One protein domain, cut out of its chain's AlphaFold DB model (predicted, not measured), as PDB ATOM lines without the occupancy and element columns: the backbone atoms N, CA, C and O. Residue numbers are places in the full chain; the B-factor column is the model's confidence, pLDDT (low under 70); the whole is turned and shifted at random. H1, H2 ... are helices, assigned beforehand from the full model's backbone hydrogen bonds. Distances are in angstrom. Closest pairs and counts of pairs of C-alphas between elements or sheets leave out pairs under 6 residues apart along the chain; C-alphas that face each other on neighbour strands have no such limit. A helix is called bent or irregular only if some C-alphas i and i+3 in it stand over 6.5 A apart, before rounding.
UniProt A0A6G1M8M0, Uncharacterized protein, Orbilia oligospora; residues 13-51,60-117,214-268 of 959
ATOM      1  N   ILE A  13     114.341  59.776  52.052       73.81
ATOM      2  CA  ILE A  13     113.827  58.430  51.744       73.81
ATOM      3  C   ILE A  13     114.864  57.413  52.220       73.81
ATOM      4  O   ILE A  13     116.057  57.574  51.943       73.81
ATOM      5  N   LEU A  14     114.428  56.367  52.929       71.81
ATOM      6  CA  LEU A  14     115.314  55.297  53.385       71.81
ATOM      7  C   LEU A  14     115.496  54.231  52.291       71.81
ATOM      8  O   LEU A  14     114.937  53.145  52.387       71.81
ATOM      9  N   ASP A  15     116.265  54.542  51.244       74.19
ATOM     10  CA  ASP A  15     116.446  53.650  50.086       74.19
ATOM     11  C   ASP A  15     117.812  52.936  50.001       74.19
ATOM     12  O   ASP A  15     118.737  53.157  50.788       74.19
ATOM     13  N   GLU A  16     117.952  52.075  48.985       71.75
ATOM     14  CA  GLU A  16     119.159  51.295  48.683       71.75
ATOM     15  C   GLU A  16     120.433  52.123  48.427       71.75
ATOM     16  O   GLU A  16     121.482  51.543  48.149       71.75
ATOM     17  N   ARG A  17     120.410  53.458  48.463       74.56
ATOM     18  CA  ARG A  17     121.605  54.315  48.369       74.56
ATOM     19  C   ARG A  17     122.303  54.515  49.716       74.56
ATOM     20  O   ARG A  17     123.463  54.927  49.713       74.56
ATOM     21  N   ILE A  18     121.646  54.197  50.832       80.88
ATOM     22  CA  ILE A  18     122.183  54.387  52.186       80.88
ATOM     23  C   ILE A  18     123.239  53.307  52.506       80.88
ATOM     24  O   ILE A  18     122.931  52.113  52.419       80.88
ATOM     25  N   PRO A  19     124.486  53.680  52.872       79.75
ATOM     26  CA  PRO A  19     125.564  52.723  53.148       79.75
ATOM     27  C   PRO A  19     125.231  51.717  54.253       79.75
ATOM     28  O   PRO A  19     125.514  50.529  54.117       79.75
ATOM     29  N   GLU A  20     124.605  52.187  55.326       84.06
ATOM     30  CA  GLU A  20     124.218  51.407  56.498       84.06
ATOM     31  C   GLU A  20     123.164  50.346  56.130       84.06
ATOM     32  O   GLU A  20     123.259  49.194  56.553       84.06
ATOM     33  N   TRP A  21     122.213  50.689  55.252       81.62
ATOM     34  CA  TRP A  21     121.201  49.746  54.767       81.62
ATOM     35  C   TRP A  21     121.814  48.642  53.899       81.62
ATOM     36  O   TRP A  21     121.489  47.466  54.067       81.62
ATOM     37  N   ARG A  22     122.758  48.998  53.014       80.25
ATOM     38  CA  ARG A  22     123.514  48.018  52.213       80.25
ATOM     39  C   ARG A  22     124.279  47.042  53.092       80.25
ATOM     40  O   ARG A  22     124.160  45.840  52.897       80.25
ATOM     41  N   LEU A  23     125.005  47.559  54.087       84.06
ATOM     42  CA  LEU A  23     125.774  46.737  55.021       84.06
ATOM     43  C   LEU A  23     124.890  45.721  55.753       84.06
ATOM     44  O   LEU A  23     125.302  44.574  55.892       84.06
ATOM     45  N   LEU A  24     123.675  46.109  56.163       83.69
ATOM     46  CA  LEU A  24     122.709  45.182  56.757       83.69
ATOM     47  C   LEU A  24     122.268  44.100  55.757       83.69
ATOM     48  O   LEU A  24     122.303  42.916  56.091       83.69
ATOM     49  N   GLN A  25     121.891  44.479  54.532       80.69
ATOM     50  CA  GLN A  25     121.429  43.531  53.509       80.69
ATOM     51  C   GLN A  25     122.538  42.573  53.034       80.69
ATOM     52  O   GLN A  25     122.261  41.395  52.821       80.69
ATOM     53  N   ASP A  26     123.796  43.024  52.955       80.69
ATOM     54  CA  ASP A  26     124.951  42.195  52.572       80.69
ATOM     55  C   ASP A  26     125.208  41.033  53.557       80.69
ATOM     56  O   ASP A  26     125.628  39.950  53.144       80.69
ATOM     57  N   ILE A  27     124.966  41.229  54.863       80.50
ATOM     58  CA  ILE A  27     125.142  40.169  55.877       80.50
ATOM     59  C   ILE A  27     123.846  39.451  56.256       80.50
ATOM     60  O   ILE A  27     123.900  38.309  56.717       80.50
ATOM     61  N   ARG A  28     122.673  40.059  56.059       77.50
ATOM     62  CA  ARG A  28     121.379  39.500  56.478       77.50
ATOM     63  C   ARG A  28     121.157  38.028  56.084       77.50
ATOM     64  O   ARG A  28     120.707  37.288  56.962       77.50
ATOM     65  N   PRO A  29     121.450  37.549  54.853       73.25
ATOM     66  CA  PRO A  29     121.188  36.157  54.460       73.25
ATOM     67  C   PRO A  29     121.874  35.108  55.346       73.25
ATOM     68  O   PRO A  29     121.437  33.959  55.398       73.25
ATOM     69  N   LEU A  30     122.943  35.504  56.040       74.31
ATOM     70  CA  LEU A  30     123.673  34.689  57.000       74.31
ATOM     71  C   LEU A  30     122.996  34.693  58.381       74.31
ATOM     72  O   LEU A  30     122.790  33.629  58.963       74.31
ATOM     73  N   PHE A  31     122.622  35.871  58.884       75.19
ATOM     74  CA  PHE A  31     122.051  36.051  60.225       75.19
ATOM     75  C   PHE A  31     120.576  35.617  60.322       75.19
ATOM     76  O   PHE A  31     120.206  34.937  61.277       75.19
ATOM     77  N   ALA A  32     119.760  35.897  59.301       67.56
ATOM     78  CA  ALA A  32     118.347  35.505  59.214       67.56
ATOM     79  C   ALA A  32     118.137  34.042  58.737       67.56
ATOM     80  O   ALA A  32     117.109  33.706  58.147       67.56
ATOM     81  N   SER A  33     119.129  33.162  58.921       61.12
ATOM     82  CA  SER A  33     119.146  31.819  58.326       61.12
ATOM     83  C   SER A  33     118.291  30.791  59.087       61.12
ATOM     84  O   SER A  33     118.774  30.043  59.938       61.12
ATOM     85  N   SER A  34     117.019  30.687  58.698       54.12
ATOM     86  CA  SER A  34     116.160  29.518  58.949       54.12
ATOM     87  C   SER A  34     115.899  28.743  57.640       54.12
ATOM     88  O   SER A  34     115.905  29.348  56.561       54.12
ATOM     89  N   PRO A  35     115.659  27.415  57.676       44.69
ATOM     90  CA  PRO A  35     115.160  26.681  56.508       44.69
ATOM     91  C   PRO A  35     113.816  27.297  56.073       44.69
ATOM     92  O   PRO A  35     112.975  27.525  56.941       44.69
ATOM     93  N   PRO A  36     113.607  27.602  54.774       41.66
ATOM     94  CA  PRO A  36     113.844  26.635  53.700       41.66
ATOM     95  C   PRO A  36     114.835  27.060  52.599       41.66
ATOM     96  O   PRO A  36     115.135  26.243  51.731       41.66
ATOM     97  N   ARG A  37     115.359  28.298  52.589       44.38
ATOM     98  CA  ARG A  37     116.285  28.755  51.520       44.38
ATOM     99  C   ARG A  37     117.706  28.175  51.645       44.38
ATOM    100  O   ARG A  37     118.401  28.070  50.637       44.38
ATOM    101  N   TYR A  38     118.126  27.758  52.842       51.91
ATOM    102  CA  TYR A  38     119.446  27.168  53.100       51.91
ATOM    103  C   TYR A  38     119.334  25.840  53.862       51.91
ATOM    104  O   TYR A  38     118.517  25.706  54.770       51.91
ATOM    105  N   LYS A  39     120.185  24.860  53.517       48.34
ATOM    106  CA  LYS A  39     120.217  23.516  54.141       48.34
ATOM    107  C   LYS A  39     120.631  23.504  55.618       48.34
ATOM    108  O   LYS A  39     120.441  22.493  56.286       48.34
ATOM    109  N   HIS A  40     121.231  24.586  56.103       57.03
ATOM    110  CA  HIS A  40     121.759  24.707  57.457       57.03
ATOM    111  C   HIS A  40     121.483  26.122  57.970       57.03
ATOM    112  O   HIS A  40     121.704  27.088  57.242       57.03
ATOM    113  N   SER A  41     121.019  26.228  59.211       65.50
ATOM    114  CA  SER A  41     120.965  27.464  59.993       65.50
ATOM    115  C   SER A  41     122.276  27.669  60.758       65.50
ATOM    116  O   SER A  41     123.034  26.716  60.964       65.50
ATOM    117  N   LEU A  42     122.562  28.901  61.188       68.62
ATOM    118  CA  LEU A  42     123.692  29.151  62.090       68.62
ATOM    119  C   LEU A  42     123.506  28.384  63.420       68.62
ATOM    120  O   LEU A  42     122.442  28.512  64.039       68.62
ATOM    121  N   PRO A  43     124.515  27.621  63.887       67.19
ATOM    122  CA  PRO A  43     124.480  26.940  65.178       67.19
ATOM    123  C   PRO A  43     124.820  27.932  66.299       67.19
ATOM    124  O   PRO A  43     125.905  27.902  66.870       67.19
ATOM    125  N   TRP A  44     123.898  28.855  66.565       70.56
ATOM    126  CA  TRP A  44     123.973  29.778  67.696       70.56
ATOM    127  C   TRP A  44     123.951  29.019  69.029       70.56
ATOM    128  O   TRP A  44     123.149  28.098  69.202       70.56
ATOM    129  N   ILE A  45     124.796  29.436  69.972       68.69
ATOM    130  CA  ILE A  45     124.922  28.851  71.308       68.69
ATOM    131  C   ILE A  45     124.766  29.974  72.343       68.69
ATOM    132  O   ILE A  45     125.399  31.027  72.266       68.69
ATOM    133  N   LEU A  46     123.897  29.749  73.325       71.12
ATOM    134  CA  LEU A  46     123.784  30.605  74.501       71.12
ATOM    135  C   LEU A  46     124.832  30.152  75.522       71.12
ATOM    136  O   LEU A  46     124.768  29.013  75.987       71.12
ATOM    137  N   GLU A  47     125.785  31.015  75.869       69.06
ATOM    138  CA  GLU A  47     126.757  30.691  76.914       69.06
ATOM    139  C   GLU A  47     126.091  30.688  78.302       69.06
ATOM    140  O   GLU A  47     125.364  31.634  78.636       69.06
ATOM    141  N   PRO A  48     126.344  29.667  79.143       54.03
ATOM    142  CA  PRO A  48     125.943  29.698  80.541       54.03
ATOM    143  C   PRO A  48     126.751  30.768  81.284       54.03
ATOM    144  O   PRO A  48     127.977  30.831  81.212       54.03
ATOM    145  N   TYR A  49     126.047  31.627  82.011       52.84
ATOM    146  CA  TYR A  49     126.635  32.771  82.700       52.84
ATOM    147  C   TYR A  49     127.276  32.345  84.023       52.84
ATOM    148  O   TYR A  49     126.576  32.016  84.981       52.84
ATOM    149  N   ASN A  50     128.608  32.379  84.087       53.75
ATOM    150  CA  ASN A  50     129.348  32.096  85.315       53.75
ATOM    151  C   ASN A  50     129.099  33.181  86.379       53.75
ATOM    152  O   ASN A  50     129.732  34.240  86.370       53.75
ATOM    153  N   LYS A  51     128.224  32.873  87.340       48.62
ATOM    154  CA  LYS A  51     128.242  33.454  88.686       48.62
ATOM    155  C   LYS A  51     128.164  32.353  89.735       48.62
ATOM    156  O   LYS A  51     127.177  31.627  89.803       48.62
ATOM    157  N   THR A  60     114.753  30.583  86.667       53.12
ATOM    158  CA  THR A  60     113.979  31.713  86.119       53.12
ATOM    159  C   THR A  60     114.825  32.559  85.167       53.12
ATOM    160  O   THR A  60     114.386  32.910  84.069       53.12
ATOM    161  N   TRP A  61     116.075  32.836  85.548       56.59
ATOM    162  CA  TRP A  61     117.032  33.582  84.736       56.59
ATOM    163  C   TRP A  61     117.429  32.817  83.465       56.59
ATOM    164  O   TRP A  61     117.450  33.399  82.384       56.59
ATOM    165  N   THR A  62     117.639  31.499  83.558       58.56
ATOM    166  CA  THR A  62     117.924  30.629  82.400       58.56
ATOM    167  C   THR A  62     116.749  30.573  81.416       58.56
ATOM    168  O   THR A  62     116.954  30.634  80.203       58.56
ATOM    169  N   ILE A  63     115.508  30.508  81.916       57.50
ATOM    170  CA  ILE A  63     114.297  30.576  81.082       57.50
ATOM    171  C   ILE A  63     114.230  31.928  80.364       57.50
ATOM    172  O   ILE A  63     114.044  31.965  79.147       57.50
ATOM    173  N   LYS A  64     114.451  33.033  81.085       62.25
ATOM    174  CA  LYS A  64     114.463  34.374  80.492       62.25
ATOM    175  C   LYS A  64     115.544  34.523  79.418       62.25
ATOM    176  O   LYS A  64     115.226  34.931  78.309       62.25
ATOM    177  N   ALA A  65     116.778  34.112  79.702       61.00
ATOM    178  CA  ALA A  65     117.885  34.135  78.748       61.00
ATOM    179  C   ALA A  65     117.571  33.366  77.451       61.00
ATOM    180  O   ALA A  65     117.896  33.820  76.354       61.00
ATOM    181  N   ARG A  66     116.892  32.216  77.566       66.31
ATOM    182  CA  ARG A  66     116.448  31.413  76.419       66.31
ATOM    183  C   ARG A  66     115.315  32.083  75.634       66.31
ATOM    184  O   ARG A  66     115.287  31.965  74.410       66.31
ATOM    185  N   ASN A  67     114.415  32.797  76.308       62.56
ATOM    186  CA  ASN A  67     113.355  33.578  75.665       62.56
ATOM    187  C   ASN A  67     113.924  34.799  74.928       62.56
ATOM    188  O   ASN A  67     113.625  34.972  73.750       62.56
ATOM    189  N   ASP A  68     114.798  35.575  75.574       68.88
ATOM    190  CA  ASP A  68     115.465  36.749  74.992       68.88
ATOM    191  C   ASP A  68     116.303  36.356  73.751       68.88
ATOM    192  O   ASP A  68     116.294  37.055  72.738       68.88
ATOM    193  N   PHE A  69     116.963  35.190  73.777       72.12
ATOM    194  CA  PHE A  69     117.640  34.598  72.613       72.12
ATOM    195  C   PHE A  69     116.675  34.212  71.475       72.12
ATOM    196  O   PHE A  69     116.928  34.526  70.309       72.12
ATOM    197  N   ASN A  70     115.568  33.532  71.793       69.88
ATOM    198  CA  ASN A  70     114.568  33.146  70.794       69.88
ATOM    199  C   ASN A  70     113.922  34.378  70.138       69.88
ATOM    200  O   ASN A  70     113.707  34.370  68.927       69.88
ATOM    201  N   LEU A  71     113.656  35.432  70.919       68.31
ATOM    202  CA  LEU A  71     113.084  36.689  70.440       68.31
ATOM    203  C   LEU A  71     114.085  37.460  69.571       68.31
ATOM    204  O   LEU A  71     113.745  37.814  68.448       68.31
ATOM    205  N   PHE A  72     115.350  37.588  69.991       76.81
ATOM    206  CA  PHE A  72     116.420  38.130  69.142       76.81
ATOM    207  C   PHE A  72     116.487  37.426  67.775       76.81
ATOM    208  O   PHE A  72     116.568  38.077  66.734       76.81
ATOM    209  N   LYS A  73     116.405  36.088  67.760       73.69
ATOM    210  CA  LYS A  73     116.391  35.310  66.516       73.69
ATOM    211  C   LYS A  73     115.109  35.525  65.693       73.69
ATOM    212  O   LYS A  73     115.176  35.452  64.467       73.69
ATOM    213  N   HIS A  74     113.960  35.752  66.328       69.06
ATOM    214  CA  HIS A  74     112.690  36.050  65.659       69.06
ATOM    215  C   HIS A  74     112.737  37.416  64.962       69.06
ATOM    216  O   HIS A  74     112.591  37.487  63.743       69.06
ATOM    217  N   GLU A  75     113.065  38.478  65.699       70.25
ATOM    218  CA  GLU A  75     113.076  39.850  65.180       70.25
ATOM    219  C   GLU A  75     114.079  40.053  64.034       70.25
ATOM    220  O   GLU A  75     113.832  40.819  63.103       70.25
ATOM    221  N   LEU A  76     115.187  39.305  64.049       75.00
ATOM    222  CA  LEU A  76     116.208  39.308  62.997       75.00
ATOM    223  C   LEU A  76     115.741  38.642  61.683       75.00
ATOM    224  O   LEU A  76     116.414  38.775  60.661       75.00
ATOM    225  N   GLN A  77     114.609  37.924  61.693       71.69
ATOM    226  CA  GLN A  77     113.978  37.338  60.501       71.69
ATOM    227  C   GLN A  77     112.900  38.253  59.888       71.69
ATOM    228  O   GLN A  77     112.821  38.310  58.659       71.69
ATOM    229  N   GLU A  78     112.126  38.983  60.703       69.62
ATOM    230  CA  GLU A  78     111.002  39.829  60.239       69.62
ATOM    231  C   GLU A  78     111.429  41.169  59.589       69.62
ATOM    232  O   GLU A  78     110.609  41.802  58.925       69.62
ATOM    233  N   LEU A  79     112.705  41.578  59.690       71.25
ATOM    234  CA  LEU A  79     113.268  42.734  58.959       71.25
ATOM    235  C   LEU A  79     112.827  42.738  57.468       71.25
ATOM    236  O   LEU A  79     112.904  41.700  56.809       71.25
ATOM    237  N   PRO A  80     112.421  43.864  56.851       66.81
ATOM    238  CA  PRO A  80     111.818  43.848  55.508       66.81
ATOM    239  C   PRO A  80     112.830  43.511  54.396       66.81
ATOM    240  O   PRO A  80     113.969  43.978  54.425       66.81
ATOM    241  N   GLU A  81     112.466  42.654  53.423       64.88
ATOM    242  CA  GLU A  81     113.379  42.207  52.336       64.88
ATOM    243  C   GLU A  81     113.888  43.357  51.444       64.88
ATOM    244  O   GLU A  81     114.974  43.246  50.882       64.88
ATOM    245  N   THR A  82     113.157  44.469  51.357       68.19
ATOM    246  CA  THR A  82     113.539  45.683  50.617       68.19
ATOM    247  C   THR A  82     113.557  46.904  51.532       68.19
ATOM    248  O   THR A  82     112.968  46.898  52.612       68.19
ATOM    249  N   ALA A  83     114.218  47.973  51.087       67.06
ATOM    250  CA  ALA A  83     114.133  49.284  51.726       67.06
ATOM    251  C   ALA A  83     112.673  49.804  51.784       67.06
ATOM    252  O   ALA A  83     111.919  49.560  50.836       67.06
ATOM    253  N   PRO A  84     112.260  50.544  52.833       65.94
ATOM    254  CA  PRO A  84     110.986  51.254  52.849       65.94
ATOM    255  C   PRO A  84     111.077  52.508  51.963       65.94
ATOM    256  O   PRO A  84     111.662  53.516  52.352       65.94
ATOM    257  N   GLU A  85     110.462  52.474  50.777       60.38
ATOM    258  CA  GLU A  85     110.442  53.586  49.801       60.38
ATOM    259  C   GLU A  85     109.549  54.783  50.228       60.38
ATOM    260  O   GLU A  85     108.950  55.459  49.393       60.38
ATOM    261  N   GLY A  86     109.412  55.024  51.535       68.12
ATOM    262  CA  GLY A  86     108.596  56.091  52.111       68.12
ATOM    263  C   GLY A  86     109.319  57.437  52.175       68.12
ATOM    264  O   GLY A  86     110.526  57.500  52.408       68.12
ATOM    265  N   GLU A  87     108.555  58.513  52.009       69.94
ATOM    266  CA  GLU A  87     108.992  59.876  52.306       69.94
ATOM    267  C   GLU A  87     109.019  60.085  53.834       69.94
ATOM    268  O   GLU A  87     108.090  59.702  54.538       69.94
ATOM    269  N   LEU A  88     110.111  60.648  54.359       72.06
ATOM    270  CA  LEU A  88     110.393  60.790  55.790       72.06
ATOM    271  C   LEU A  88     110.799  62.225  56.142       72.06
ATOM    272  O   LEU A  88     111.516  62.896  55.390       72.06
ATOM    273  N   SER A  89     110.398  62.665  57.338       77.25
ATOM    274  CA  SER A  89     110.906  63.897  57.950       77.25
ATOM    275  C   SER A  89     112.373  63.745  58.381       77.25
ATOM    276  O   SER A  89     112.825  62.633  58.661       77.25
ATOM    277  N   CYS A  90     113.107  64.857  58.493       72.44
ATOM    278  CA  CYS A  90     114.489  64.867  58.993       72.44
ATOM    279  C   CYS A  90     114.649  64.159  60.347       72.44
ATOM    280  O   CYS A  90     115.528  63.316  60.492       72.44
ATOM    281  N   GLU A  91     113.778  64.455  61.316       74.00
ATOM    282  CA  GLU A  91     113.832  63.870  62.664       74.00
ATOM    283  C   GLU A  91     113.635  62.345  62.608       74.00
ATOM    284  O   GLU A  91     114.422  61.583  63.168       74.00
ATOM    285  N   THR A  92     112.643  61.888  61.835       74.12
ATOM    286  CA  THR A  92     112.374  60.459  61.600       74.12
ATOM    287  C   THR A  92     113.536  59.761  60.888       74.12
ATOM    288  O   THR A  92     113.861  58.618  61.201       74.12
ATOM    289  N   PHE A  93     114.172  60.438  59.932       78.25
ATOM    290  CA  PHE A  93     115.302  59.913  59.172       78.25
ATOM    291  C   PHE A  93     116.567  59.789  60.033       78.25
ATOM    292  O   PHE A  93     117.255  58.769  59.965       78.25
ATOM    293  N   GLU A  94     116.852  60.779  60.886       77.62
ATOM    294  CA  GLU A  94     117.963  60.728  61.843       77.62
ATOM    295  C   GLU A  94     117.772  59.621  62.887       77.62
ATOM    296  O   GLU A  94     118.707  58.849  63.122       77.62
ATOM    297  N   ASP A  95     116.575  59.479  63.470       77.56
ATOM    298  CA  ASP A  95     116.292  58.383  64.403       77.56
ATOM    299  C   ASP A  95     116.348  57.012  63.710       77.56
ATOM    300  O   ASP A  95     116.980  56.092  64.233       77.56
ATOM    301  N   CYS A  96     115.798  56.867  62.500       76.75
ATOM    302  CA  CYS A  96     115.886  55.616  61.742       76.75
ATOM    303  C   CYS A  96     117.348  55.214  61.459       76.75
ATOM    304  O   CYS A  96     117.743  54.077  61.738       76.75
ATOM    305  N   LEU A  97     118.188  56.153  61.001       80.88
ATOM    306  CA  LEU A  97     119.626  55.918  60.812       80.88
ATOM    307  C   LEU A  97     120.332  55.546  62.122       80.88
ATOM    308  O   LEU A  97     121.174  54.653  62.129       80.88
ATOM    309  N   LYS A  98     119.984  56.191  63.237       83.62
ATOM    310  CA  LYS A  98     120.523  55.917  64.579       83.62
ATOM    311  C   LYS A  98     120.139  54.521  65.083       83.62
ATOM    312  O   LYS A  98     120.998  53.814  65.606       83.62
ATOM    313  N   HIS A  99     118.896  54.084  64.884       81.75
ATOM    314  CA  HIS A  99     118.466  52.714  65.185       81.75
ATOM    315  C   HIS A  99     119.191  51.682  64.304       81.75
ATOM    316  O   HIS A  99     119.737  50.710  64.828       81.75
ATOM    317  N   LEU A 100     119.314  51.946  63.001       82.50
ATOM    318  CA  LEU A 100     120.079  51.116  62.067       82.50
ATOM    319  C   LEU A 100     121.574  51.028  62.441       82.50
ATOM    320  O   LEU A 100     122.147  49.940  62.407       82.50
ATOM    321  N   CYS A 101     122.197  52.130  62.877       85.12
ATOM    322  CA  CYS A 101     123.568  52.133  63.403       85.12
ATOM    323  C   CYS A 101     123.696  51.265  64.663       85.12
ATOM    324  O   CYS A 101     124.588  50.424  64.718       85.12
ATOM    325  N   ASN A 102     122.774  51.385  65.630       84.81
ATOM    326  CA  ASN A 102     122.779  50.557  66.845       84.81
ATOM    327  C   ASN A 102     122.696  49.049  66.529       84.81
ATOM    328  O   ASN A 102     123.314  48.233  67.220       84.81
ATOM    329  N   LEU A 103     121.943  48.671  65.489       85.31
ATOM    330  CA  LEU A 103     121.869  47.292  65.001       85.31
ATOM    331  C   LEU A 103     123.183  46.847  64.344       85.31
ATOM    332  O   LEU A 103     123.666  45.753  64.629       85.31
ATOM    333  N   LEU A 104     123.803  47.687  63.513       87.69
ATOM    334  CA  LEU A 104     125.108  47.388  62.914       87.69
ATOM    335  C   LEU A 104     126.227  47.314  63.967       87.69
ATOM    336  O   LEU A 104     127.066  46.421  63.893       87.69
ATOM    337  N   ASP A 105     126.223  48.171  64.992       86.31
ATOM    338  CA  ASP A 105     127.187  48.112  66.099       86.31
ATOM    339  C   ASP A 105     127.094  46.774  66.842       86.31
ATOM    340  O   ASP A 105     128.119  46.173  67.173       86.31
ATOM    341  N   LEU A 106     125.873  46.279  67.077       85.38
ATOM    342  CA  LEU A 106     125.636  44.954  67.648       85.38
ATOM    343  C   LEU A 106     126.126  43.842  66.709       85.38
ATOM    344  O   LEU A 106     126.831  42.940  67.150       85.38
ATOM    345  N   LEU A 107     125.781  43.894  65.420       86.81
ATOM    346  CA  LEU A 107     126.164  42.857  64.460       86.81
ATOM    347  C   LEU A 107     127.689  42.799  64.241       86.81
ATOM    348  O   LEU A 107     128.218  41.705  64.077       86.81
ATOM    349  N   ASP A 108     128.422  43.916  64.326       87.56
ATOM    350  CA  ASP A 108     129.896  43.938  64.243       87.56
ATOM    351  C   ASP A 108     130.553  43.374  65.528       87.56
ATOM    352  O   ASP A 108     131.570  42.680  65.452       87.56
ATOM    353  N   GLN A 109     129.915  43.541  66.701       85.31
ATOM    354  CA  GLN A 109     130.281  42.839  67.951       85.31
ATOM    355  C   GLN A 109     130.076  41.314  67.859       85.31
ATOM    356  O   GLN A 109     130.803  40.560  68.508       85.31
ATOM    357  N   LEU A 110     129.142  40.838  67.028       85.31
ATOM    358  CA  LEU A 110     128.955  39.408  66.752       85.31
ATOM    359  C   LEU A 110     129.966  38.847  65.731       85.31
ATOM    360  O   LEU A 110     129.923  37.650  65.446       85.31
ATOM    361  N   ILE A 111     130.889  39.651  65.185       88.00
ATOM    362  CA  ILE A 111     131.864  39.215  64.172       88.00
ATOM    363  C   ILE A 111     133.296  39.240  64.735       88.00
ATOM    364  O   ILE A 111     133.747  40.193  65.375       88.00
ATOM    365  N   LYS A 112     134.030  38.158  64.467       87.12
ATOM    366  CA  LYS A 112     135.423  37.930  64.868       87.12
ATOM    367  C   LYS A 112     136.381  38.672  63.934       87.12
ATOM    368  O   LYS A 112     136.237  38.624  62.713       87.12
ATOM    369  N   ASP A 113     137.421  39.279  64.502       85.88
ATOM    370  CA  ASP A 113     138.407  40.092  63.762       85.88
ATOM    371  C   ASP A 113     139.168  39.301  62.681       85.88
ATOM    372  O   ASP A 113     139.696  39.881  61.731       85.88
ATOM    373  N   SER A 114     139.168  37.965  62.773       83.00
ATOM    374  CA  SER A 114     139.711  37.048  61.763       83.00
ATOM    375  C   SER A 114     139.135  37.268  60.358       83.00
ATOM    376  O   SER A 114     139.832  37.000  59.378       83.00
ATOM    377  N   VAL A 115     137.915  37.809  60.239       86.69
ATOM    378  CA  VAL A 115     137.302  38.150  58.945       86.69
ATOM    379  C   VAL A 115     138.120  39.188  58.163       86.69
ATOM    380  O   VAL A 115     138.197  39.121  56.938       86.69
ATOM    381  N   LEU A 116     138.801  40.105  58.861       84.06
ATOM    382  CA  LEU A 116     139.605  41.175  58.258       84.06
ATOM    383  C   LEU A 116     140.892  40.642  57.603       84.06
ATOM    384  O   LEU A 116     141.464  41.295  56.733       84.06
ATOM    385  N   GLY A 117     141.346  39.448  58.001       75.06
ATOM    386  CA  GLY A 117     142.503  38.766  57.418       75.06
ATOM    387  C   GLY A 117     142.186  37.917  56.180       75.06
ATOM    388  O   GLY A 117     143.106  37.354  55.578       75.06
ATOM    389  N   LEU A 214     133.881  47.678  59.605       83.88
ATOM    390  CA  LEU A 214     134.870  46.951  58.798       83.88
ATOM    391  C   LEU A 214     134.641  45.434  58.807       83.88
ATOM    392  O   LEU A 214     134.862  44.797  57.773       83.88
ATOM    393  N   LYS A 215     134.186  44.849  59.926       87.44
ATOM    394  CA  LYS A 215     133.975  43.399  60.014       87.44
ATOM    395  C   LYS A 215     132.712  42.986  59.272       87.44
ATOM    396  O   LYS A 215     132.771  42.047  58.482       87.44
ATOM    397  N   ILE A 216     131.614  43.731  59.441       87.12
ATOM    398  CA  ILE A 216     130.392  43.566  58.634       87.12
ATOM    399  C   ILE A 216     130.716  43.672  57.143       87.12
ATOM    400  O   ILE A 216     130.346  42.782  56.383       87.12
ATOM    401  N   ARG A 217     131.457  44.701  56.708       85.81
ATOM    402  CA  ARG A 217     131.789  44.880  55.285       85.81
ATOM    403  C   ARG A 217     132.663  43.745  54.742       85.81
ATOM    404  O   ARG A 217     132.440  43.282  53.625       85.81
ATOM    405  N   ALA A 218     133.636  43.268  55.519       84.62
ATOM    406  CA  ALA A 218     134.443  42.106  55.145       84.62
ATOM    407  C   ALA A 218     133.594  40.823  55.055       84.62
ATOM    408  O   ALA A 218     133.742  40.061  54.099       84.62
ATOM    409  N   LEU A 219     132.666  40.612  55.993       85.19
ATOM    410  CA  LEU A 219     131.762  39.461  55.997       85.19
ATOM    411  C   LEU A 219     130.751  39.510  54.842       85.19
ATOM    412  O   LEU A 219     130.558  38.503  54.171       85.19
ATOM    413  N   GLY A 220     130.169  40.676  54.562       84.88
ATOM    414  CA  GLY A 220     129.261  40.911  53.436       84.88
ATOM    415  C   GLY A 220     129.928  40.644  52.088       84.88
ATOM    416  O   GLY A 220     129.393  39.909  51.261       84.88
ATOM    417  N   ASN A 221     131.169  41.111  51.903       82.88
ATOM    418  CA  ASN A 221     131.977  40.767  50.727       82.88
ATOM    419  C   ASN A 221     132.169  39.246  50.571       82.88
ATOM    420  O   ASN A 221     132.116  38.737  49.453       82.88
ATOM    421  N   ILE A 222     132.360  38.506  51.670       82.62
ATOM    422  CA  ILE A 222     132.475  37.037  51.652       82.62
ATOM    423  C   ILE A 222     131.123  36.379  51.327       82.62
ATOM    424  O   ILE A 222     131.080  35.484  50.484       82.62
ATOM    425  N   VAL A 223     130.018  36.826  51.933       82.19
ATOM    426  CA  VAL A 223     128.657  36.321  51.662       82.19
ATOM    427  C   VAL A 223     128.285  36.526  50.191       82.19
ATOM    428  O   VAL A 223     127.883  35.568  49.523       82.19
ATOM    429  N   ASN A 224     128.509  37.722  49.648       80.00
ATOM    430  CA  ASN A 224     128.253  38.045  48.243       80.00
ATOM    431  C   ASN A 224     129.157  37.238  47.297       80.00
ATOM    432  O   ASN A 224     128.664  36.632  46.343       80.00
ATOM    433  N   ALA A 225     130.458  37.130  47.593       77.94
ATOM    434  CA  ALA A 225     131.384  36.316  46.806       77.94
ATOM    435  C   ALA A 225     131.011  34.821  46.807       77.94
ATOM    436  O   ALA A 225     131.155  34.156  45.784       77.94
ATOM    437  N   ILE A 226     130.495  34.272  47.913       74.31
ATOM    438  CA  ILE A 226     129.990  32.890  47.942       74.31
ATOM    439  C   ILE A 226     128.691  32.765  47.134       74.31
ATOM    440  O   ILE A 226     128.538  31.803  46.383       74.31
ATOM    441  N   SER A 227     127.780  33.733  47.254       71.94
ATOM    442  CA  SER A 227     126.461  33.715  46.602       71.94
ATOM    443  C   SER A 227     126.561  33.751  45.072       71.94
ATOM    444  O   SER A 227     125.849  33.020  44.384       71.94
ATOM    445  N   LEU A 228     127.510  34.525  44.537       71.00
ATOM    446  CA  LEU A 228     127.796  34.606  43.099       71.00
ATOM    447  C   LEU A 228     128.337  33.295  42.491       71.00
ATOM    448  O   LEU A 228     128.303  33.138  41.274       71.00
ATOM    449  N   ASN A 229     128.803  32.339  43.308       64.88
ATOM    450  CA  ASN A 229     129.370  31.063  42.846       64.88
ATOM    451  C   ASN A 229     128.346  29.908  42.724       64.88
ATOM    452  O   ASN A 229     128.731  28.770  42.454       64.88
ATOM    453  N   GLY A 230     127.045  30.182  42.868       51.84
ATOM    454  CA  GLY A 230     125.981  29.286  42.397       51.84
ATOM    455  C   GLY A 230     125.235  28.456  43.453       51.84
ATOM    456  O   GLY A 230     125.659  28.250  44.593       51.84
ATOM    457  N   ALA A 231     124.061  27.969  43.042       50.09
ATOM    458  CA  ALA A 231     122.986  27.502  43.918       50.09
ATOM    459  C   ALA A 231     123.157  26.070  44.480       50.09
ATOM    460  O   ALA A 231     122.356  25.179  44.200       50.09
ATOM    461  N   ASN A 232     124.183  25.847  45.309       52.31
ATOM    462  CA  ASN A 232     124.163  24.819  46.374       52.31
ATOM    463  C   ASN A 232     125.210  25.045  47.490       52.31
ATOM    464  O   ASN A 232     125.398  24.176  48.342       52.31
ATOM    465  N   ILE A 233     125.926  26.177  47.504       60.28
ATOM    466  CA  ILE A 233     127.011  26.395  48.470       60.28
ATOM    467  C   ILE A 233     126.442  26.770  49.846       60.28
ATOM    468  O   ILE A 233     125.639  27.689  49.979       60.28
ATOM    469  N   ASN A 234     126.904  26.080  50.890       69.31
ATOM    470  CA  ASN A 234     126.552  26.366  52.279       69.31
ATOM    471  C   ASN A 234     127.216  27.675  52.766       69.31
ATOM    472  O   ASN A 234     128.289  27.635  53.370       69.31
ATOM    473  N   ILE A 235     126.590  28.828  52.483       73.38
ATOM    474  CA  ILE A 235     127.025  30.165  52.944       73.38
ATOM    475  C   ILE A 235     127.228  30.152  54.462       73.38
ATOM    476  O   ILE A 235     128.301  30.490  54.952       73.38
ATOM    477  N   VAL A 236     126.216  29.678  55.191       72.44
ATOM    478  CA  VAL A 236     126.189  29.572  56.653       72.44
ATOM    479  C   VAL A 236     127.411  28.818  57.184       72.44
ATOM    480  O   VAL A 236     128.172  29.364  57.978       72.44
ATOM    481  N   GLY A 237     127.666  27.604  56.690       72.88
ATOM    482  CA  GLY A 237     128.811  26.790  57.113       72.88
ATOM    483  C   GLY A 237     130.180  27.366  56.732       72.88
ATOM    484  O   GLY A 237     131.152  27.125  57.442       72.88
ATOM    485  N   LYS A 238     130.276  28.151  55.649       76.19
ATOM    486  CA  LYS A 238     131.515  28.859  55.275       76.19
ATOM    487  C   LYS A 238     131.758  30.123  56.103       76.19
ATOM    488  O   LYS A 238     132.913  30.481  56.317       76.19
ATOM    489  N   CYS A 239     130.700  30.790  56.559       80.19
ATOM    490  CA  CYS A 239     130.800  32.065  57.265       80.19
ATOM    491  C   CYS A 239     130.746  31.939  58.798       80.19
ATOM    492  O   CYS A 239     131.219  32.840  59.487       80.19
ATOM    493  N   ALA A 240     130.241  30.826  59.345       79.81
ATOM    494  CA  ALA A 240     130.149  30.580  60.790       79.81
ATOM    495  C   ALA A 240     131.493  30.732  61.534       79.81
ATOM    496  O   ALA A 240     131.512  31.196  62.669       79.81
ATOM    497  N   ALA A 241     132.622  30.425  60.883       80.25
ATOM    498  CA  ALA A 241     133.964  30.606  61.452       80.25
ATOM    499  C   ALA A 241     134.316  32.076  61.777       80.25
ATOM    500  O   ALA A 241     135.176  32.332  62.622       80.25
ATOM    501  N   TYR A 242     133.651  33.038  61.127       84.88
ATOM    502  CA  TYR A 242     133.832  34.476  61.347       84.88
ATOM    503  C   TYR A 242     132.818  35.070  62.331       84.88
ATOM    504  O   TYR A 242     132.982  36.216  62.734       84.88
ATOM    505  N   ILE A 243     131.794  34.321  62.746       84.06
ATOM    506  CA  ILE A 243     130.795  34.785  63.716       84.06
ATOM    507  C   ILE A 243     131.185  34.298  65.113       84.06
ATOM    508  O   ILE A 243     131.676  33.179  65.300       84.06
ATOM    509  N   ASN A 244     130.962  35.136  66.122       82.12
ATOM    510  CA  ASN A 244     130.944  34.703  67.507       82.12
ATOM    511  C   ASN A 244     129.529  34.261  67.893       82.12
ATOM    512  O   ASN A 244     128.701  35.073  68.301       82.12
ATOM    513  N   LEU A 245     129.272  32.968  67.668       71.19
ATOM    514  CA  LEU A 245     127.988  32.293  67.890       71.19
ATOM    515  C   LEU A 245     127.723  31.955  69.361       71.19
ATOM    516  O   LEU A 245     126.581  31.671  69.704       71.19
ATOM    517  N   GLU A 246     128.766  31.983  70.188       76.50
ATOM    518  CA  GLU A 246     128.747  31.804  71.640       76.50
ATOM    519  C   GLU A 246     128.700  33.199  72.279       76.50
ATOM    520  O   GLU A 246     129.621  33.996  72.105       76.50
ATOM    521  N   GLN A 247     127.578  33.541  72.918       80.06
ATOM    522  CA  GLN A 247     127.324  34.868  73.498       80.06
ATOM    523  C   GLN A 247     126.485  34.759  74.773       80.06
ATOM    524  O   GLN A 247     125.711  33.812  74.950       80.06
ATOM    525  N   THR A 248     126.579  35.775  75.633       77.31
ATOM    526  CA  THR A 248     125.824  35.839  76.890       77.31
ATOM    527  C   THR A 248     124.368  36.274  76.685       77.31
ATOM    528  O   THR A 248     124.017  36.971  75.730       77.31
ATOM    529  N   ALA A 249     123.514  35.925  77.650       72.94
ATOM    530  CA  ALA A 249     122.118  36.364  77.703       72.94
ATOM    531  C   ALA A 249     121.955  37.895  77.618       72.94
ATOM    532  O   ALA A 249     121.029  38.385  76.978       72.94
ATOM    533  N   GLU A 250     122.869  38.653  78.235       76.06
ATOM    534  CA  GLU A 250     122.834  40.120  78.261       76.06
ATOM    535  C   GLU A 250     123.007  40.721  76.850       76.06
ATOM    536  O   GLU A 250     122.349  41.711  76.518       76.06
ATOM    537  N   VAL A 251     123.824  40.094  75.991       78.44
ATOM    538  CA  VAL A 251     124.011  40.501  74.586       78.44
ATOM    539  C   VAL A 251     122.739  40.254  73.775       78.44
ATOM    540  O   VAL A 251     122.296  41.155  73.062       78.44
ATOM    541  N   TYR A 252     122.106  39.085  73.919       79.25
ATOM    542  CA  TYR A 252     120.855  38.779  73.218       79.25
ATOM    543  C   TYR A 252     119.677  39.629  73.716       79.25
ATOM    544  O   TYR A 252     118.932  40.156  72.896       79.25
ATOM    545  N   ALA A 253     119.546  39.866  75.025       73.69
ATOM    546  CA  ALA A 253     118.505  40.729  75.590       73.69
ATOM    547  C   ALA A 253     118.653  42.200  75.155       73.69
ATOM    548  O   ALA A 253     117.664  42.870  74.848       73.69
ATOM    549  N   LYS A 254     119.893  42.708  75.072       81.00
ATOM    550  CA  LYS A 254     120.195  44.014  74.462       81.00
ATOM    551  C   LYS A 254     119.845  44.015  72.972       81.00
ATOM    552  O   LYS A 254     119.222  44.959  72.494       81.00
ATOM    553  N   GLY A 255     120.230  42.963  72.251       78.69
ATOM    554  CA  GLY A 255     119.988  42.827  70.820       78.69
ATOM    555  C   GLY A 255     118.510  42.765  70.455       78.69
ATOM    556  O   GLY A 255     118.093  43.434  69.515       78.69
ATOM    557  N   SER A 256     117.715  42.031  71.235       73.44
ATOM    558  CA  SER A 256     116.268  41.921  71.059       73.44
ATOM    559  C   SER A 256     115.602  43.293  71.132       73.44
ATOM    560  O   SER A 256     114.843  43.633  70.239       73.44
ATOM    561  N   LYS A 257     115.961  44.126  72.120       77.12
ATOM    562  CA  LYS A 257     115.431  45.497  72.259       77.12
ATOM    563  C   LYS A 257     115.876  46.445  71.145       77.12
ATOM    564  O   LYS A 257     115.142  47.358  70.780       77.12
ATOM    565  N   ILE A 258     117.089  46.260  70.617       78.62
ATOM    566  CA  ILE A 258     117.572  47.033  69.464       78.62
ATOM    567  C   ILE A 258     116.773  46.652  68.214       78.62
ATOM    568  O   ILE A 258     116.330  47.547  67.498       78.62
ATOM    569  N   LEU A 259     116.556  45.357  67.973       75.75
ATOM    570  CA  LEU A 259     115.781  44.857  66.837       75.75
ATOM    571  C   LEU A 259     114.293  45.206  66.931       75.75
ATOM    572  O   LEU A 259     113.760  45.727  65.964       75.75
ATOM    573  N   GLU A 260     113.661  45.007  68.088       71.69
ATOM    574  CA  GLU A 260     112.281  45.416  68.394       71.69
ATOM    575  C   GLU A 260     112.065  46.898  68.048       71.69
ATOM    576  O   GLU A 260     111.145  47.248  67.309       71.69
ATOM    577  N   ALA A 261     112.982  47.771  68.481       72.12
ATOM    578  CA  ALA A 261     112.932  49.188  68.140       72.12
ATOM    579  C   ALA A 261     113.198  49.476  66.648       72.12
ATOM    580  O   ALA A 261     112.633  50.422  66.110       72.12
ATOM    581  N   CYS A 262     114.036  48.691  65.957       72.19
ATOM    582  CA  CYS A 262     114.239  48.829  64.508       72.19
ATOM    583  C   CYS A 262     112.996  48.394  63.716       72.19
ATOM    584  O   CYS A 262     112.553  49.118  62.827       72.19
ATOM    585  N   ASN A 263     112.417  47.241  64.055       67.94
ATOM    586  CA  ASN A 263     111.227  46.689  63.413       67.94
ATOM    587  C   ASN A 263     110.030  47.629  63.611       67.94
ATOM    588  O   ASN A 263     109.399  48.001  62.627       67.94
ATOM    589  N   ALA A 264     109.813  48.145  64.826       68.44
ATOM    590  CA  ALA A 264     108.780  49.147  65.098       68.44
ATOM    591  C   ALA A 264     108.920  50.432  64.249       68.44
ATOM    592  O   ALA A 264     107.912  51.060  63.921       68.44
ATOM    593  N   TRP A 265     110.140  50.821  63.847       64.25
ATOM    594  CA  TRP A 265     110.345  51.913  62.887       64.25
ATOM    595  C   TRP A 265     110.039  51.498  61.442       64.25
ATOM    596  O   TRP A 265     109.401  52.265  60.725       64.25
ATOM    597  N   PHE A 266     110.450  50.302  61.007       61.62
ATOM    598  CA  PHE A 266     110.165  49.804  59.651       61.62
ATOM    599  C   PHE A 266     108.684  49.458  59.418       61.62
ATOM    600  O   PHE A 266     108.229  49.468  58.275       61.62
ATOM    601  N   GLU A 267     107.929  49.188  60.483       57.75
ATOM    602  CA  GLU A 267     106.483  48.950  60.450       57.75
ATOM    603  C   GLU A 267     105.640  50.237  60.502       57.75
ATOM    604  O   GLU A 267     104.435  50.179  60.250       57.75
ATOM    605  N   SER A 268     106.239  51.397  60.808       45.75
ATOM    606  CA  SER A 268     105.531  52.664  61.044       45.75
ATOM    607  C   SER A 268     105.234  53.436  59.743       45.75
ATOM    608  O   SER A 268     106.165  53.927  59.095       45.75
TER     609      SER A 268
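AT A GLANCE: This is residues 13 to 51, 60 to 117 and 214 to 268 of the 959 residues of an uncharacterized protein of Orbilia oligospora (UniProt A0A6G1M8M0). Two groups of helices come together: a row of three long helices, H2, H7 and H3, with H7 in the middle, and a cluster in which H1, H4 and H6 pack on H5. H3 joins the groups, touching H1 and H5 as well as H7. The printed part has 152 residues with seven named helices, H1 to H7 in chain order, and no named strand: all helix. It is compact, with a radius of gyration of the C-alphas of 15.8 A and spans of 45 by 44 by 31 A.

IN THESE COORDINATES: H1, residues 19 to 31, begins at C-alpha 19 (125.564, 52.723, 53.148) and is irregular, C-alphas 26 and 29 being 7.4 A apart. H2, residues 60 to 78, is 27.3 A long from first to last C-alpha; H3, residues 90 to 109, 28.5 A. H4 is residues 113 to 117, H5 residues 214 to 227. H6, residues 235 to 242, is only just irregular, with C-alphas 238 and 241 6.9 A apart. H7, residues 249 to 266, is 25.5 A long and ends at C-alpha 266 (110.165, 49.804, 59.651).

HOW THE PARTS SIT: The hub H5 touches H1, closest C-alphas Asp 26 and Gly 220 at 4.6 A, at a steep tilt of 58 degrees. H5 and H6 form a helical hairpin, C-alphas of Ile 226 and Ile 235 closest at 6.4 A. H4 touches H5, C-alphas of Leu 116 and Ala 218 closest at 6.1 A. H3 touches H7, C-alphas of His 99 and Cys 262 closest at 5.8 A, opposite ways at a shallow 30 degrees. H7 touches H2, C-alphas of Ser 256 and Phe 72 closest at 4.3 A. Every O i to N i+4 pair is within hydrogen-bond range in H3, H5 and H7, against 5 of 9 in H1, 14 of 15 in H2, 2 of 4 in H6 and 0 of 1 in H4, where 2 of 2 O i to N i+3 pairs are.

THE WHOLE: The farthest C-alphas, Lys 51 and Glu 87, are 48.9 A apart. The cuts leave gaps of 14.6 A between C-alphas 51 and 60 and 11.3 A between C-alphas 117 and 214. The link from H2 to H3 is long. Mean pLDDT of the printed part is 72.7, with 51 residues under 70, among them 32 to 43.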